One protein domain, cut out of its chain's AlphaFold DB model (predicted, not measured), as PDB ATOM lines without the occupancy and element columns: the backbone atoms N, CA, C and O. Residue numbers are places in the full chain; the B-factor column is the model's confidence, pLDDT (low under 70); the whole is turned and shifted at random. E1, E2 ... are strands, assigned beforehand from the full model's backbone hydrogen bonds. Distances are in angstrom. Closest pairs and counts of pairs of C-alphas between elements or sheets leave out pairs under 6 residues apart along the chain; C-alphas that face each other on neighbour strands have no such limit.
ATOM      1  N   PRO A 674     -45.845  10.209  33.421       95.06
ATOM      2  CA  PRO A 674     -45.552  10.280  34.850       95.06
ATOM      3  C   PRO A 674     -44.597  11.434  35.184       95.06
ATOM      4  O   PRO A 674     -43.726  11.801  34.393       95.06
ATOM      5  N   VAL A 675     -44.726  11.988  36.389       96.75
ATOM      6  CA  VAL A 675     -43.807  12.992  36.935       96.75
ATOM      7  C   VAL A 675     -42.611  12.272  37.555       96.75
ATOM      8  O   VAL A 675     -42.693  11.755  38.671       96.75
ATOM      9  N   VAL A 676     -41.495  12.241  36.829       95.12
ATOM     10  CA  VAL A 676     -40.290  11.486  37.200       95.12
ATOM     11  C   VAL A 676     -39.162  12.435  37.610       95.12
ATOM     12  O   VAL A 676     -38.887  13.402  36.905       95.12
ATOM     13  N   VAL A 677     -38.510  12.175  38.751       93.75
ATOM     14  CA  VAL A 677     -37.330  12.934  39.210       93.75
ATOM     15  C   VAL A 677     -36.308  12.008  39.858       93.75
ATOM     16  O   VAL A 677     -36.633  11.310  40.829       93.75
ATOM     17  N   TRP A 678     -35.067  12.038  39.363       90.56
ATOM     18  CA  TRP A 678     -33.998  11.138  39.798       90.56
ATOM     19  C   TRP A 678     -32.749  11.870  40.307       90.56
ATOM     20  O   TRP A 678     -32.365  12.921  39.801       90.56
ATOM     21  N   ASP A 679     -32.101  11.260  41.300       88.44
ATOM     22  CA  ASP A 679     -30.729  11.520  41.748       88.44
ATOM     23  C   ASP A 679     -30.422  12.973  42.161       88.44
ATOM     24  O   ASP A 679     -29.297  13.444  42.002       88.44
ATOM     25  N   LEU A 680     -31.398  13.686  42.739       88.19
ATOM     26  CA  LEU A 680     -31.227  15.064  43.220       88.19
ATOM     27  C   LEU A 680     -30.873  15.155  44.718       88.19
ATOM     28  O   LEU A 680     -31.455  14.440  45.535       88.19
ATOM     29  N   PRO A 681     -30.031  16.115  45.143       89.94
ATOM     30  CA  PRO A 681     -29.800  16.409  46.558       89.94
ATOM     31  C   PRO A 681     -31.075  16.796  47.312       89.94
ATOM     32  O   PRO A 681     -31.280  16.347  48.442       89.94
ATOM     33  N   LYS A 682     -31.948  17.607  46.700       91.94
ATOM     34  CA  LYS A 682     -33.177  18.090  47.335       91.94
ATOM     35  C   LYS A 682     -34.307  18.310  46.334       91.94
ATOM     36  O   LYS A 682     -34.123  18.953  45.301       91.94
ATOM     37  N   LEU A 683     -35.499  17.839  46.698       95.44
ATOM     38  CA  LEU A 683     -36.736  18.062  45.954       95.44
ATOM     39  C   LEU A 683     -37.842  18.549  46.890       95.44
ATOM     40  O   LEU A 683     -38.221  17.862  47.842       95.44
ATOM     41  N   ILE A 684     -38.410  19.715  46.579       96.31
ATOM     42  CA  ILE A 684     -39.654  20.198  47.183       96.31
ATOM     43  C   ILE A 684     -40.772  20.016  46.161       96.31
ATOM     44  O   ILE A 684     -40.840  20.751  45.183       96.31
ATOM     45  N   CYS A 685     -41.669  19.064  46.403       97.12
ATOM     46  CA  CYS A 685     -42.841  18.798  45.576       97.12
ATOM     47  C   CYS A 685     -44.100  19.191  46.359       97.12
ATOM     48  O   CYS A 685     -44.507  18.486  47.276       97.12
ATOM     49  N   LYS A 686     -44.698  20.351  46.069       93.62
ATOM     50  CA  LYS A 686     -45.792  20.902  46.876       93.62
ATOM     51  C   LYS A 686     -47.021  21.285  46.059       93.62
ATOM     52  O   LYS A 686     -46.980  22.258  45.311       93.62
ATOM     53  N   GLY A 687     -48.144  20.624  46.313       90.12
ATOM     54  CA  GLY A 687     -49.437  20.998  45.748       90.12
ATOM     55  C   GLY A 687     -49.567  20.712  44.258       90.12
ATOM     56  O   GLY A 687     -50.248  21.473  43.597       90.12
ATOM     57  N   ASN A 688     -48.834  19.738  43.711       96.62
ATOM     58  CA  ASN A 688     -48.915  19.413  42.286       96.62
ATOM     59  C   ASN A 688     -50.017  18.383  42.034       96.62
ATOM     60  O   ASN A 688     -50.131  17.426  42.799       96.62
ATOM     61  N   ASP A 689     -50.744  18.547  40.936       95.44
ATOM     62  CA  ASP A 689     -51.882  17.710  40.565       95.44
ATOM     63  C   ASP A 689     -51.568  16.942  39.281       95.44
ATOM     64  O   ASP A 689     -51.113  17.530  38.297       95.44
ATOM     65  N   VAL A 690     -51.792  15.630  39.293       96.06
ATOM     66  CA  VAL A 690     -51.770  14.782  38.093       96.06
ATOM     67  C   VAL A 690     -53.206  14.373  37.792       96.06
ATOM     68  O   VAL A 690     -53.835  13.706  38.607       96.06
ATOM     69  N   GLU A 691     -53.713  14.782  36.632       93.06
ATOM     70  CA  GLU A 691     -55.108  14.617  36.216       93.06
ATOM     71  C   GLU A 691     -55.185  13.826  34.906       93.06
ATOM     72  O   GLU A 691     -54.373  14.029  33.997       93.06
ATOM     73  N   ASP A 692     -56.199  12.969  34.769       89.12
ATOM     74  CA  ASP A 692     -56.533  12.284  33.512       89.12
ATOM     75  C   ASP A 692     -55.340  11.552  32.855       89.12
ATOM     76  O   ASP A 692     -55.228  11.475  31.627       89.12
ATOM     77  N   MET A 693     -54.415  11.019  33.663       89.94
ATOM     78  CA  MET A 693     -53.253  10.283  33.161       89.94
ATOM     79  C   MET A 693     -53.705   9.044  32.377       89.94
ATOM     80  O   MET A 693     -54.578   8.292  32.816       89.94
ATOM     81  N   ALA A 694     -53.092   8.791  31.217       86.62
ATOM     82  CA  ALA A 694     -53.404   7.595  30.442       86.62
ATOM     83  C   ALA A 694     -53.081   6.331  31.255       86.62
ATOM     84  O   ALA A 694     -51.968   6.163  31.753       86.62
ATOM     85  N   TYR A 695     -54.047   5.414  31.368       89.81
ATOM     86  CA  TYR A 695     -53.854   4.191  32.141       89.81
ATOM     87  C   TYR A 695     -52.784   3.288  31.507       89.81
ATOM     88  O   TYR A 695     -52.988   2.706  30.436       89.81
ATOM     89  N   VAL A 696     -51.669   3.116  32.219       91.75
ATOM     90  CA  VAL A 696     -50.623   2.132  31.929       91.75
ATOM     91  C   VAL A 696     -50.458   1.236  33.160       91.75
ATOM     92  O   VAL A 696     -50.117   1.749  34.228       91.75
ATOM     93  N   PRO A 697     -50.682  -0.089  33.052       94.19
ATOM     94  CA  PRO A 697     -50.575  -0.991  34.192       94.19
ATOM     95  C   PRO A 697     -49.240  -0.854  34.926       94.19
ATOM     96  O   PRO A 697     -48.171  -0.943  34.320       94.19
ATOM     97  N   GLY A 698     -49.311  -0.671  36.241       91.19
ATOM     98  CA  GLY A 698     -48.151  -0.556  37.118       91.19
ATOM     99  C   GLY A 698     -47.429   0.794  37.146       91.19
ATOM    100  O   GLY A 698     -46.534   0.928  37.977       91.19
ATOM    101  N   GLN A 699     -47.799   1.763  36.303       93.88
ATOM    102  CA  GLN A 699     -47.182   3.094  36.266       93.88
ATOM    103  C   GLN A 699     -47.667   3.978  37.424       93.88
ATOM    104  O   GLN A 699     -48.859   3.998  37.745       93.88
ATOM    105  N   HIS A 700     -46.760   4.735  38.037       95.38
ATOM    106  CA  HIS A 700     -47.093   5.691  39.096       95.38
ATOM    107  C   HIS A 700     -47.255   7.101  38.529       95.38
ATOM    108  O   HIS A 700     -46.582   7.460  37.571       95.38
ATOM    109  N   ALA A 701     -48.121   7.917  39.129       95.12
ATOM    110  CA  ALA A 701     -48.232   9.335  38.783       95.12
ATOM    111  C   ALA A 701     -46.944  10.103  39.120       95.12
ATOM    112  O   ALA A 701     -46.517  10.969  38.358       95.12
ATOM    113  N   PHE A 702     -46.317   9.761  40.249       97.25
ATOM    114  CA  PHE A 702     -45.052  10.333  40.704       97.25
ATOM    115  C   PHE A 702     -44.001   9.242  40.918       97.25
ATOM    116  O   PHE A 702     -44.240   8.274  41.645       97.25
ATOM    117  N   GLU A 703     -42.810   9.429  40.356       96.56
ATOM    118  CA  GLU A 703     -41.680   8.512  40.514       96.56
ATOM    119  C   GLU A 703     -40.446   9.259  41.025       96.56
ATOM    120  O   GLU A 703     -39.819  10.035  40.303       96.56
ATOM    121  N   PHE A 704     -40.075   9.003  42.282       96.75
ATOM    122  CA  PHE A 704     -38.915   9.624  42.916       96.75
ATOM    123  C   PHE A 704     -37.845   8.588  43.236       96.75
ATOM    124  O   PHE A 704     -38.097   7.597  43.930       96.75
ATOM    125  N   ARG A 705     -36.626   8.833  42.754       94.62
ATOM    126  CA  ARG A 705     -35.492   7.928  42.949       94.62
ATOM    127  C   ARG A 705     -34.245   8.689  43.371       94.62
ATOM    128  O   ARG A 705     -33.945   9.719  42.788       94.62
ATOM    129  N   GLY A 706     -33.495   8.163  44.336       93.00
ATOM    130  CA  GLY A 706     -32.151   8.675  44.637       93.00
ATOM    131  C   GLY A 706     -32.128  10.086  45.230       93.00
ATOM    132  O   GLY A 706     -31.112  10.767  45.143       93.00
ATOM    133  N   ILE A 707     -33.239  10.550  45.813       93.56
ATOM    134  CA  ILE A 707     -33.342  11.918  46.327       93.56
ATOM    135  C   ILE A 707     -32.743  12.015  47.735       93.56
ATOM    136  O   ILE A 707     -33.109  11.249  48.630       93.56
ATOM    137  N   GLY A 708     -31.847  12.977  47.964       93.06
ATOM    138  CA  GLY A 708     -31.239  13.215  49.276       93.06
ATOM    139  C   GLY A 708     -32.260  13.658  50.336       93.06
ATOM    140  O   GLY A 708     -32.376  13.034  51.390       93.06
ATOM    141  N   ASP A 709     -33.028  14.710  50.045       93.38
ATOM    142  CA  ASP A 709     -34.130  15.227  50.872       93.38
ATOM    143  C   ASP A 709     -35.375  15.482  50.004       93.38
ATOM    144  O   ASP A 709     -35.511  16.531  49.367       93.38
ATOM    145  N   LEU A 710     -36.281  14.501  49.967       96.56
ATOM    146  CA  LEU A 710     -37.582  14.579  49.308       96.56
ATOM    147  C   LEU A 710     -38.647  15.091  50.282       96.56
ATOM    148  O   LEU A 710     -38.921  14.477  51.316       96.56
ATOM    149  N   ARG A 711     -39.329  16.173  49.901       95.69
ATOM    150  CA  ARG A 711     -40.481  16.719  50.628       95.69
ATOM    151  C   ARG A 711     -41.673  16.854  49.691       95.69
ATOM    152  O   ARG A 711     -41.756  17.827  48.944       95.69
ATOM    153  N   MET A 712     -42.590  15.893  49.752       96.19
ATOM    154  CA  MET A 712     -43.837  15.882  48.988       96.19
ATOM    155  C   MET A 712     -45.014  16.278  49.884       96.19
ATOM    156  O   MET A 712     -45.272  15.616  50.890       96.19
ATOM    157  N   GLN A 713     -45.735  17.346  49.544       91.12
ATOM    158  CA  GLN A 713     -46.841  17.842  50.360       91.12
ATOM    159  C   GLN A 713     -48.037  18.318  49.538       91.12
ATOM    160  O   GLN A 713     -47.881  19.208  48.708       91.12
ATOM    161  N   GLY A 714     -49.247  17.866  49.872       85.81
ATOM    162  CA  GLY A 714     -50.475  18.425  49.293       85.81
ATOM    163  C   GLY A 714     -50.692  18.107  47.816       85.81
ATOM    164  O   GLY A 714     -51.479  18.797  47.188       85.81
ATOM    165  N   CYS A 715     -49.963  17.149  47.246       93.00
ATOM    166  CA  CYS A 715     -50.095  16.762  45.843       93.00
ATOM    167  C   CYS A 715     -51.261  15.788  45.642       93.00
ATOM    168  O   CYS A 715     -51.613  15.062  46.578       93.00
ATOM    169  N   SER A 716     -51.806  15.721  44.429       92.56
ATOM    170  CA  SER A 716     -52.890  14.805  44.069       92.56
ATOM    171  C   SER A 716     -52.574  13.965  42.828       92.56
ATOM    172  O   SER A 716     -51.763  14.355  41.985       92.56
ATOM    173  N   ALA A 717     -53.190  12.786  42.742       90.88
ATOM    174  CA  ALA A 717     -53.146  11.928  41.563       90.88
ATOM    175  C   ALA A 717     -54.532  11.326  41.294       90.88
ATOM    176  O   ALA A 717     -55.012  10.516  42.091       90.88
ATOM    177  N   ASP A 718     -55.126  11.695  40.160       84.38
ATOM    178  CA  ASP A 718     -56.409  11.201  39.658       84.38
ATOM    179  C   ASP A 718     -56.218  10.484  38.306       84.38
ATOM    180  O   ASP A 718     -55.417  10.888  37.458       84.38
ATOM    181  N   GLY A 719     -56.911   9.361  38.115       79.19
ATOM    182  CA  GLY A 719     -56.885   8.559  36.885       79.19
ATOM    183  C   GLY A 719     -55.612   7.734  36.640       79.19
ATOM    184  O   GLY A 719     -55.608   6.850  35.781       79.19
ATOM    185  N   ALA A 720     -54.542   7.951  37.411       88.56
ATOM    186  CA  ALA A 720     -53.303   7.183  37.303       88.56
ATOM    187  C   ALA A 720     -53.461   5.722  37.767       88.56
ATOM    188  O   ALA A 720     -54.273   5.408  38.640       88.56
ATOM    189  N   ALA A 721     -52.646   4.803  37.227       91.50
ATOM    190  CA  ALA A 721     -52.675   3.404  37.664       91.50
ATOM    191  C   ALA A 721     -52.283   3.263  39.145       91.50
ATOM    192  O   ALA A 721     -52.950   2.539  39.885       91.50
ATOM    193  N   ARG A 722     -51.247   3.990  39.583       93.00
ATOM    194  CA  ARG A 722     -50.753   4.056  40.969       93.00
ATOM    195  C   ARG A 722     -50.377   5.492  41.340       93.00
ATOM    196  O   ARG A 722     -50.137   6.309  40.459       93.00
ATOM    197  N   GLY A 723     -50.295   5.801  42.634       91.69
ATOM    198  CA  GLY A 723     -50.055   7.166  43.120       91.69
ATOM    199  C   GLY A 723     -48.582   7.574  43.041       91.69
ATOM    200  O   GLY A 723     -48.166   8.213  42.080       91.69
ATOM    201  N   VAL A 724     -47.769   7.203  44.031       94.81
ATOM    202  CA  VAL A 724     -46.335   7.558  44.094       94.81
ATOM    203  C   VAL A 724     -45.449   6.355  44.402       94.81
ATOM    204  O   VAL A 724     -45.824   5.496  45.201       94.81
ATOM    205  N   ILE A 725     -44.256   6.315  43.810       94.94
ATOM    206  CA  ILE A 725     -43.166   5.419  44.211       94.94
ATOM    207  C   ILE A 725     -41.950   6.214  44.688       94.94
ATOM    208  O   ILE A 725     -41.556   7.206  44.075       94.94
ATOM    209  N   VAL A 726     -41.345   5.754  45.786       94.75
ATOM    210  CA  VAL A 726     -40.122   6.329  46.362       94.75
ATOM    211  C   VAL A 726     -39.062   5.241  46.475       94.75
ATOM    212  O   VAL A 726     -39.298   4.215  47.109       94.75
ATOM    213  N   THR A 727     -37.893   5.455  45.875       95.50
ATOM    214  CA  THR A 727     -36.802   4.464  45.832       95.50
ATOM    215  C   THR A 727     -35.461   5.115  46.164       95.50
ATOM    216  O   THR A 727     -35.161   6.191  45.653       95.50
ATOM    217  N   ASN A 728     -34.605   4.462  46.954       95.38
ATOM    218  CA  ASN A 728     -33.236   4.914  47.254       95.38
ATOM    219  C   ASN A 728     -33.108   6.375  47.744       95.38
ATOM    220  O   ASN A 728     -32.084   7.016  47.523       95.38
ATOM    221  N   CYS A 729     -34.139   6.936  48.371       91.38
ATOM    222  CA  CYS A 729     -34.102   8.295  48.899       91.38
ATOM    223  C   CYS A 729     -33.508   8.290  50.310       91.38
ATOM    224  O   CYS A 729     -33.942   7.520  51.168       91.38
ATOM    225  N   ALA A 730     -32.532   9.159  50.589       91.06
ATOM    226  CA  ALA A 730     -31.904   9.199  51.913       91.06
ATOM    227  C   ALA A 730     -32.910   9.659  52.980       91.06
ATOM    228  O   ALA A 730     -33.006   9.055  54.051       91.06
ATOM    229  N   LYS A 731     -33.718  10.672  52.653       90.19
ATOM    230  CA  LYS A 731     -34.864  11.110  53.445       90.19
ATOM    231  C   LYS A 731     -36.036  11.461  52.536       90.19
ATOM    232  O   LYS A 731     -35.882  12.240  51.601       90.19
ATOM    233  N   ALA A 732     -37.212  10.933  52.847       92.19
ATOM    234  CA  ALA A 732     -38.458  11.215  52.154       92.19
ATOM    235  C   ALA A 732     -39.581  11.495  53.156       92.19
ATOM    236  O   ALA A 732     -39.819  10.714  54.076       92.19
ATOM    237  N   ALA A 733     -40.285  12.608  52.972       89.31
ATOM    238  CA  ALA A 733     -41.480  12.956  53.726       89.31
ATOM    239  C   ALA A 733     -42.640  13.220  52.768       89.31
ATOM    240  O   ALA A 733     -42.579  14.147  51.960       89.31
ATOM    241  N   LEU A 734     -43.689  12.408  52.871       90.12
ATOM    242  CA  LEU A 734     -44.929  12.515  52.111       90.12
ATOM    243  C   LEU A 734     -46.031  12.920  53.092       90.12
ATOM    244  O   LEU A 734     -46.369  12.159  54.002       90.12
ATOM    245  N   VAL A 735     -46.562  14.132  52.940       85.31
ATOM    246  CA  VAL A 735     -47.472  14.750  53.911       85.31
ATOM    247  C   VAL A 735     -48.738  15.286  53.237       85.31
ATOM    248  O   VAL A 735     -48.654  16.171  52.392       85.31
ATOM    249  N   ARG A 736     -49.923  14.850  53.674       84.69
ATOM    250  CA  ARG A 736     -51.228  15.382  53.226       84.69
ATOM    251  C   ARG A 736     -51.453  15.330  51.714       84.69
ATOM    252  O   ARG A 736     -51.960  16.286  51.145       84.69
ATOM    253  N   ASN A 737     -51.029  14.258  51.056       86.50
ATOM    254  CA  ASN A 737     -51.266  14.048  49.625       86.50
ATOM    255  C   ASN A 737     -52.589  13.299  49.389       86.50
ATOM    256  O   ASN A 737     -52.956  12.454  50.202       86.50
ATOM    257  N   TRP A 738     -53.270  13.570  48.274       88.75
ATOM    258  CA  TRP A 738     -54.501  12.898  47.847       88.75
ATOM    259  C   TRP A 738     -54.211  11.872  46.749       88.75
ATOM    260  O   TRP A 738     -54.146  12.214  45.573       88.75
ATOM    261  N   LEU A 739     -53.990  10.612  47.132       83.94
ATOM    262  CA  LEU A 739     -53.515   9.552  46.225       83.94
ATOM    263  C   LEU A 739     -54.491   8.363  46.134       83.94
ATOM    264  O   LEU A 739     -54.152   7.315  45.585       83.94
ATOM    265  N   GLY A 740     -55.686   8.499  46.714       67.88
ATOM    266  CA  GLY A 740     -56.656   7.416  46.889       67.88
ATOM    267  C   GLY A 740     -57.430   7.022  45.627       67.88
ATOM    268  O   GLY A 740     -57.949   5.910  45.571       67.88
ATOM    269  N   GLU A 741     -57.475   7.872  44.600       75.75
ATOM    270  CA  GLU A 741     -58.303   7.682  43.392       75.75
ATOM    271  C   GLU A 741     -57.566   6.951  42.249       75.75
ATOM    272  O   GLU A 741     -57.884   7.084  41.071       75.75
ATOM    273  N   THR A 742     -56.577   6.126  42.597       83.88
ATOM    274  CA  THR A 742     -55.788   5.360  41.616       83.88
ATOM    275  C   THR A 742     -56.539   4.134  41.094       83.88
ATOM    276  O   THR A 742     -57.233   3.443  41.843       83.88
ATOM    277  N   VAL A 743     -56.353   3.799  39.813       87.38
ATOM    278  CA  VAL A 743     -57.082   2.704  39.142       87.38
ATOM    279  C   VAL A 743     -56.761   1.330  39.745       87.38
ATOM    280  O   VAL A 743     -57.644   0.480  39.842       87.38
ATOM    281  N   GLU A 744     -55.515   1.092  40.171       89.56
ATOM    282  CA  GLU A 744     -55.110  -0.173  40.809       89.56
ATOM    283  C   GLU A 744     -55.291  -0.167  42.336       89.56
ATOM    284  O   GLU A 744     -55.016  -1.179  42.981       89.56
ATOM    285  N   GLY A 745     -55.742   0.947  42.926       84.25
ATOM    286  CA  GLY A 745     -55.871   1.095  44.377       84.25
ATOM    287  C   GLY A 745     -54.531   1.051  45.122       84.25
ATOM    288  O   GLY A 745     -54.479   0.590  46.262       84.25
ATOM    289  N   ILE A 746     -53.438   1.485  44.480       86.38
ATOM    290  CA  ILE A 746     -52.082   1.514  45.051       86.38
ATOM    291  C   ILE A 746     -51.623   2.979  45.158       86.38
ATOM    292  O   ILE A 746     -51.051   3.517  44.209       86.38
ATOM    293  N   PRO A 747     -51.849   3.641  46.306       86.12
ATOM    294  CA  PRO A 747     -51.547   5.063  46.481       86.12
ATOM    295  C   PRO A 747     -50.053   5.337  46.679       86.12
ATOM    296  O   PRO A 747     -49.525   6.300  46.135       86.12
ATOM    297  N   ILE A 748     -49.345   4.498  47.444       89.75
ATOM    298  CA  ILE A 748     -47.923   4.683  47.770       89.75
ATOM    299  C   ILE A 748     -47.192   3.351  47.610       89.75
ATOM    300  O   ILE A 748     -47.676   2.306  48.041       89.75
ATOM    301  N   THR A 749     -46.012   3.384  46.997       91.44
ATOM    302  CA  THR A 749     -45.092   2.251  46.864       91.44
ATOM    303  C   THR A 749     -43.718   2.621  47.418       91.44
ATOM    304  O   THR A 749     -43.121   3.618  47.015       91.44
ATOM    305  N   ASP A 750     -43.197   1.790  48.317       89.38
ATOM    306  CA  ASP A 750     -41.788   1.812  48.708       89.38
ATOM    307  C   ASP A 750     -41.006   0.906  47.748       89.38
ATOM    308  O   ASP A 750     -41.190  -0.312  47.737       89.38
ATOM    309  N   GLY A 751     -40.174   1.508  46.897       89.19
ATOM    310  CA  GLY A 751     -39.321   0.788  45.951       89.19
ATOM    311  C   GLY A 751     -38.062   0.184  46.584       89.19
ATOM    312  O   GLY A 751     -37.320  -0.521  45.901       89.19
ATOM    313  N   GLY A 752     -37.823   0.433  47.875       86.88
ATOM    314  CA  GLY A 752     -36.679  -0.065  48.630       86.88
ATOM    315  C   GLY A 752     -35.468   0.875  48.627       86.88
ATOM    316  O   GLY A 752     -35.359   1.807  47.829       86.88
ATOM    317  N   GLY A 753     -34.550   0.630  49.571       87.81
ATOM    318  CA  GLY A 753     -33.293   1.377  49.727       87.81
ATOM    319  C   GLY A 753     -33.433   2.784  50.319       87.81
ATOM    320  O   GLY A 753     -32.464   3.541  50.330       87.81
ATOM    321  N   ASN A 754     -34.619   3.145  50.810       88.06
ATOM    322  CA  ASN A 754     -34.867   4.431  51.454       88.06
ATOM    323  C   ASN A 754     -34.259   4.470  52.870       88.06
ATOM    324  O   ASN A 754     -34.394   3.511  53.625       88.06
ATOM    325  N   GLY A 755     -33.608   5.577  53.239       84.31
ATOM    326  CA  GLY A 755     -33.031   5.758  54.577       84.31
ATOM    327  C   GLY A 755     -34.095   6.069  55.631       84.31
ATOM    328  O   GLY A 755     -34.211   5.369  56.633       84.31
ATOM    329  N   GLN A 756     -34.904   7.104  55.385       85.38
ATOM    330  CA  GLN A 756     -36.060   7.468  56.208       85.38
ATOM    331  C   GLN A 756     -37.264   7.781  55.312       85.38
ATOM    332  O   GLN A 756     -37.164   8.660  54.458       85.38
ATOM    333  N   LEU A 757     -38.405   7.119  55.545       85.12
ATOM    334  CA  LEU A 757     -39.668   7.359  54.835       85.12
ATOM    335  C   LEU A 757     -40.785   7.731  55.825       85.12
ATOM    336  O   LEU A 757     -41.255   6.911  56.608       85.12
ATOM    337  N   ILE A 758     -41.226   8.987  55.782       83.31
ATOM    338  CA  ILE A 758     -42.254   9.545  56.666       83.31
ATOM    339  C   ILE A 758     -43.554   9.715  55.878       83.31
ATOM    340  O   ILE A 758     -43.573  10.450  54.892       83.31
ATOM    341  N   LEU A 759     -44.644   9.099  56.344       83.25
ATOM    342  CA  LEU A 759     -45.981   9.225  55.758       83.25
ATOM    343  C   LEU A 759     -46.943   9.843  56.788       83.25
ATOM    344  O   LEU A 759     -47.204   9.252  57.836       83.25
ATOM    345  N   LEU A 760     -47.483  11.032  56.507       77.62
ATOM    346  CA  LEU A 760     -48.373  11.756  57.428       77.62
ATOM    347  C   LEU A 760     -49.632  12.250  56.714       77.62
ATOM    348  O   LEU A 760     -49.527  12.949  55.713       77.62
ATOM    349  N   ASP A 761     -50.811  11.928  57.250       79.31
ATOM    350  CA  ASP A 761     -52.122  12.443  56.810       79.31
ATOM    351  C   ASP A 761     -52.411  12.345  55.300       79.31
ATOM    352  O   ASP A 761     -53.163  13.150  54.760       79.31
ATOM    353  N   ASN A 762     -51.797  11.401  54.588       76.69
ATOM    354  CA  ASN A 762     -52.075  11.211  53.168       76.69
ATOM    355  C   ASN A 762     -53.378  10.413  53.000       76.69
ATOM    356  O   ASN A 762     -53.595   9.425  53.711       76.69
ATOM    357  N   ASP A 763     -54.222  10.818  52.054       71.88
ATOM    358  CA  ASP A 763     -55.416  10.077  51.660       71.88
ATOM    359  C   ASP A 763     -55.000   8.852  50.837       71.88
ATOM    360  O   ASP A 763     -54.883   8.875  49.611       71.88
ATOM    361  N   ASN A 764     -54.663   7.799  51.577       60.97
ATOM    362  CA  ASN A 764     -54.080   6.554  51.084       60.97
ATOM    363  C   ASN A 764     -55.078   5.389  51.131       60.97
ATOM    364  O   ASN A 764     -54.678   4.235  50.994       60.97
ATOM    365  N   GLY A 765     -56.327   5.624  51.541       51.19
ATOM    366  CA  GLY A 765     -57.158   4.533  52.064       51.19
ATOM    367  C   GLY A 765     -56.520   3.781  53.257       51.19
ATOM    368  O   GLY A 765     -56.959   2.682  53.591       51.19
ATOM    369  N   LEU A 766     -55.491   4.355  53.902       42.72
ATOM    370  CA  LEU A 766     -54.822   3.844  55.105       42.72
ATOM    371  C   LEU A 766     -55.130   4.774  56.292       42.72
ATOM    372  O   LEU A 766     -55.292   5.978  56.083       42.72
ATOM    373  N   PRO A 767     -55.232   4.252  57.529       38.38
ATOM    374  CA  PRO A 767     -55.550   5.065  58.699       38.38
ATOM    375  C   PRO A 767     -54.499   6.170  58.944       38.38
ATOM    376  O   PRO A 767     -53.321   5.987  58.626       38.38
ATOM    377  N   PRO A 768     -54.913   7.318  59.512       39.91
ATOM    378  CA  PRO A 768     -54.046   8.470  59.727       39.91
ATOM    379  C   PRO A 768     -52.947   8.107  60.730       39.91
ATOM    380  O   PRO A 768     -53.238   7.582  61.800       39.91
ATOM    381  N   THR A 769     -51.697   8.425  60.381       40.81
ATOM    382  CA  THR A 769     -50.428   8.129  61.084       40.81
ATOM    383  C   THR A 769     -49.810   6.753  60.783       40.81
ATOM    384  O   THR A 769     -50.178   5.717  61.326       40.81
ATOM    385  N   THR A 770     -48.794   6.728  59.913       41.31
ATOM    386  CA  THR A 770     -47.854   5.598  59.813       41.31
ATOM    387  C   THR A 770     -46.444   6.159  59.642       41.31
ATOM    388  O   THR A 770     -46.023   6.507  58.542       41.31
ATOM    389  N   ILE A 771     -45.708   6.286  60.747       41.72
ATOM    390  CA  ILE A 771     -44.262   6.531  60.707       41.72
ATOM    391  C   ILE A 771     -43.599   5.164  60.517       41.72
ATOM    392  O   ILE A 771     -43.699   4.315  61.401       41.72
ATOM    393  N   ILE A 772     -42.956   4.938  59.370       39.31
ATOM    394  CA  ILE A 772     -42.169   3.727  59.106       39.31
ATOM    395  C   ILE A 772     -40.710   4.076  59.416       39.31
ATOM    396  O   ILE A 772     -40.051   4.768  58.641       39.31
ATOM    397  N   ASP A 773     -40.226   3.668  60.590       35.47
ATOM    398  CA  ASP A 773     -38.816   3.822  60.959       35.47
ATOM    399  C   ASP A 773     -37.985   2.722  60.282       35.47
ATOM    400  O   ASP A 773     -38.319   1.535  60.346       35.47
ATOM    401  N   GLY A 774     -36.932   3.133  59.578       33.00
ATOM    402  CA  GLY A 774     -36.091   2.269  58.759       33.00
ATOM    403  C   GLY A 774     -35.131   1.456  59.619       33.00
ATOM    404  O   GLY A 774     -34.031   1.905  59.931       33.00
ATOM    405  N   GLY A 775     -35.532   0.236  59.966       31.06
ATOM    406  CA  GLY A 775     -34.670  -0.745  60.616       31.06
ATOM    407  C   GLY A 775     -35.177  -2.165  60.395       31.06
ATOM    408  O   GLY A 775     -36.055  -2.613  61.118       31.06
ATOM    409  N   GLU A 776     -34.596  -2.833  59.393       37.75
ATOM    410  CA  GLU A 776     -34.678  -4.271  59.082       37.75
ATOM    411  C   GLU A 776     -36.076  -4.901  58.979       37.75
ATOM    412  O   GLU A 776     -36.602  -5.377  59.975       37.75
ATOM    413  N   PHE A 777     -36.602  -5.095  57.762       32.22
ATOM    414  CA  PHE A 777     -37.548  -6.195  57.526       32.22
ATOM    415  C   PHE A 777     -37.346  -6.846  56.157       32.22
ATOM    416  O   PHE A 777     -37.740  -6.325  55.114       32.22
ATOM    417  N   GLU A 778     -36.758  -8.043  56.182       31.97
ATOM    418  CA  GLU A 778     -37.103  -9.071  55.210       31.97
ATOM    419  C   GLU A 778     -38.558  -9.517  55.439       31.97
ATOM    420  O   GLU A 778     -39.001  -9.691  56.572       31.97
ATOM    421  N   ALA A 779     -39.246  -9.766  54.324       27.45
ATOM    422  CA  ALA A 779     -40.585 -10.336  54.188       27.45
ATOM    423  C   ALA A 779     -41.778  -9.447  54.596       27.45
ATOM    424  O   ALA A 779     -41.984  -9.057  55.742       27.45
ATOM    425  N   ALA A 780     -42.631  -9.212  53.594       37.44
ATOM    426  CA  ALA A 780     -43.898  -8.506  53.681       37.44
ATOM    427  C   ALA A 780     -44.770  -8.991  54.847       37.44
ATOM    428  O   ALA A 780     -45.205 -10.139  54.852       37.44
ATOM    429  N   THR A 781     -45.113  -8.087  55.765       28.02
ATOM    430  CA  THR A 781     -46.359  -8.152  56.539       28.02
ATOM    431  C   THR A 781     -46.812  -6.748  56.951       28.02
ATOM    432  O   THR A 781     -46.105  -6.007  57.623       28.02
ATOM    433  N   THR A 782     -48.030  -6.393  56.542       35.47
ATOM    434  CA  THR A 782     -48.838  -5.283  57.068       35.47
ATOM    435  C   THR A 782     -49.014  -5.409  58.580       35.47
ATOM    436  O   THR A 782     -49.604  -6.398  59.017       35.47
ATOM    437  N   THR A 783     -48.593  -4.409  59.366       26.92
ATOM    438  CA  THR A 783     -49.013  -4.280  60.776       26.92
ATOM    439  C   THR A 783     -49.170  -2.813  61.199       26.92
ATOM    440  O   THR A 783     -48.314  -1.981  60.919       26.92
ATOM    441  N   VAL A 784     -50.295  -2.530  61.866       32.72
ATOM    442  CA  VAL A 784     -50.778  -1.238  62.397       32.72
ATOM    443  C   VAL A 784     -50.376  -1.088  63.870       32.72
ATOM    444  O   VAL A 784     -50.516  -2.062  64.612       32.72
ATOM    445  N   ILE A 785     -49.966   0.110  64.318       26.34
ATOM    446  CA  ILE A 785     -49.890   0.484  65.748       26.34
ATOM    447  C   ILE A 785     -50.384   1.933  65.947       26.34
ATOM    448  O   ILE A 785     -50.096   2.810  65.142       26.34
ATOM    449  N   ASP A 786     -51.153   2.126  67.019       27.25
ATOM    450  CA  ASP A 786     -51.991   3.274  67.389       27.25
ATOM    451  C   ASP A 786     -51.269   4.311  68.289       27.25
ATOM    452  O   ASP A 786     -50.603   3.932  69.253       27.25
ATOM    453  N   GLY A 787     -51.458   5.601  67.973       30.08
ATOM    454  CA  GLY A 787     -51.776   6.690  68.913       30.08
ATOM    455  C   GLY A 787     -50.711   7.274  69.858       30.08
ATOM    456  O   GLY A 787     -50.459   6.743  70.938       30.08
ATOM    457  N   GLY A 788     -50.239   8.490  69.544       23.88
ATOM    458  CA  GLY A 788     -49.649   9.435  70.505       23.88
ATOM    459  C   GLY A 788     -49.743  10.891  70.019       23.88
ATOM    460  O   GLY A 788     -49.086  11.251  69.046       23.88
ATOM    461  N   ASP A 789     -50.576  11.695  70.691       30.97
ATOM    462  CA  ASP A 789     -50.991  13.075  70.370       30.97
ATOM    463  C   ASP A 789     -49.860  14.073  70.046       30.97
ATOM    464  O   ASP A 789     -48.910  14.237  70.813       30.97
ATOM    465  N   PHE A 790     -50.058  14.856  68.978       34.97
ATOM    466  CA  PHE A 790     -49.331  16.102  68.688       34.97
ATOM    467  C   PHE A 790     -50.266  17.323  68.759       34.97
ATOM    468  O   PHE A 790     -50.307  18.156  67.858       34.97
ATOM    469  N   ASP A 791     -50.989  17.459  69.871       36.03
ATOM    470  CA  ASP A 791     -51.578  18.734  70.287       36.03
ATOM    471  C   ASP A 791     -50.619  19.444  71.257       36.03
ATOM    472  O   ASP A 791     -50.699  19.319  72.479       36.03
ATOM    473  N   ALA A 792     -49.682  20.213  70.701       29.66
ATOM    474  CA  ALA A 792     -49.000  21.274  71.439       29.66
ATOM    475  C   ALA A 792     -48.618  22.417  70.491       29.66
ATOM    476  O   ALA A 792     -47.527  22.478  69.928       29.66
ATOM    477  N   ALA A 793     -49.548  23.357  70.347       37.53
ATOM    478  CA  ALA A 793     -49.267  24.686  69.844       37.53
ATOM    479  C   ALA A 793     -48.368  25.451  70.833       37.53
ATOM    480  O   ALA A 793     -48.794  25.762  71.942       37.53
ATOM    481  N   THR A 794     -47.172  25.855  70.397       32.69
ATOM    482  CA  THR A 794     -46.510  27.085  70.872       32.69
ATOM    483  C   THR A 794     -45.823  27.766  69.687       32.69
ATOM    484  O   THR A 794     -44.908  27.199  69.096       32.69
ATOM    485  N   GLY A 795     -46.340  28.946  69.321       29.11
ATOM    486  CA  GLY A 795     -46.103  29.682  68.071       29.11
ATOM    487  C   GLY A 795     -44.664  30.133  67.793       29.11
ATOM    488  O   GLY A 795     -43.797  30.095  68.655       29.11
ATOM    489  N   THR A 796     -44.384  30.588  66.572       26.66
ATOM    490  CA  THR A 796     -44.771  31.941  66.140       26.66
ATOM    491  C   THR A 796     -45.355  32.028  64.726       26.66
ATOM    492  O   THR A 796     -44.906  31.393  63.779       26.66
ATOM    493  N   ILE A 797     -46.372  32.882  64.625       32.00
ATOM    494  CA  ILE A 797     -47.139  33.279  63.443       32.00
ATOM    495  C   ILE A 797     -46.302  34.212  62.551       32.00
ATOM    496  O   ILE A 797     -45.709  35.161  63.064       32.00
ATOM    497  N   TYR A 798     -46.353  34.012  61.228       26.12
ATOM    498  CA  TYR A 798     -46.358  35.117  60.262       26.12
ATOM    499  C   TYR A 798     -47.334  34.820  59.106       26.12
ATOM    500  O   TYR A 798     -47.117  33.916  58.303       26.12
ATOM    501  N   ASP A 799     -48.454  35.547  59.178       29.67
ATOM    502  CA  ASP A 799     -49.334  36.147  58.156       29.67
ATOM    503  C   ASP A 799     -48.964  35.909  56.673       29.67
ATOM    504  O   ASP A 799     -47.815  36.082  56.283       29.67
ATOM    505  N   GLY A 800     -49.857  35.576  55.745       24.38
ATOM    506  CA  GLY A 800     -51.313  35.577  55.749       24.38
ATOM    507  C   GLY A 800     -51.800  35.230  54.339       24.38
ATOM    508  O   GLY A 800     -51.101  35.455  53.351       24.38
ATOM    509  N   GLY A 801     -52.998  34.659  54.256       24.02
ATOM    510  CA  GLY A 801     -53.616  34.227  53.005       24.02
ATOM    511  C   GLY A 801     -54.058  32.777  53.100       24.02
ATOM    512  O   GLY A 801     -53.309  31.867  52.769       24.02
ATOM    513  N   THR A 802     -55.271  32.602  53.608       29.08
ATOM    514  CA  THR A 802     -56.008  31.344  53.754       29.08
ATOM    515  C   THR A 802     -55.886  30.415  52.542       29.08
ATOM    516  O   THR A 802     -56.338  30.778  51.456       29.08
ATOM    517  N   PHE A 803     -55.344  29.218  52.786       31.05
ATOM    518  CA  PHE A 803     -55.895  27.912  52.405       31.05
ATOM    519  C   PHE A 803     -55.636  26.936  53.553       31.05
ATOM    520  O   PHE A 803     -54.463  26.857  53.991       31.05
TER     521      PHE A 803
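Overview. This is residues 674 to 803 of the 803 residues of an uncharacterized protein of Azotobacter chroococcum (UniProt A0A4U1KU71). With little regular structure, the chain winds in stacked turns, a short solenoid with two sheet walls, E1 E4 E6 E8, parallel, and E2 E5 E7 E9 E10, mixed; residues 776 to 782 and 789 to 803 stick out. The 130 printed residues include ten named strands, E1 to E10 in order, holding 49 residues, and no named helix: all strand. It is compact, radius of gyration of the C-alphas 15.5 A, spanning 46 by 39 by 30 A.

Along the chain. E1 is residues 675 to 678, from C-alpha (-43.807, 12.992, 36.935); E2 682 to 686; E3 689 to 691; E4 700 to 705; E5 709 to 713; E6 722 to 727; E7 731 to 735; E8 746 to 752, 15.9 A long; E9 756 to 760; E10 770 to 772, to C-alpha (-42.169, 3.727, 59.106).

Arrangement. E1 and E4 are parallel at 9 degrees, with N 675 and O 701 within hydrogen-bond range, 2.9 A. E2 runs on into E3 at 64 degrees; E3 pairs with no named strand. E9 and E10 form a hairpin; C-alphas 758 and 771 face each other, 5.4 A.

Size, cuts and confidence. The printed part has no cut and no long link. Residues 740 and 764 to 803 have pLDDT under 70.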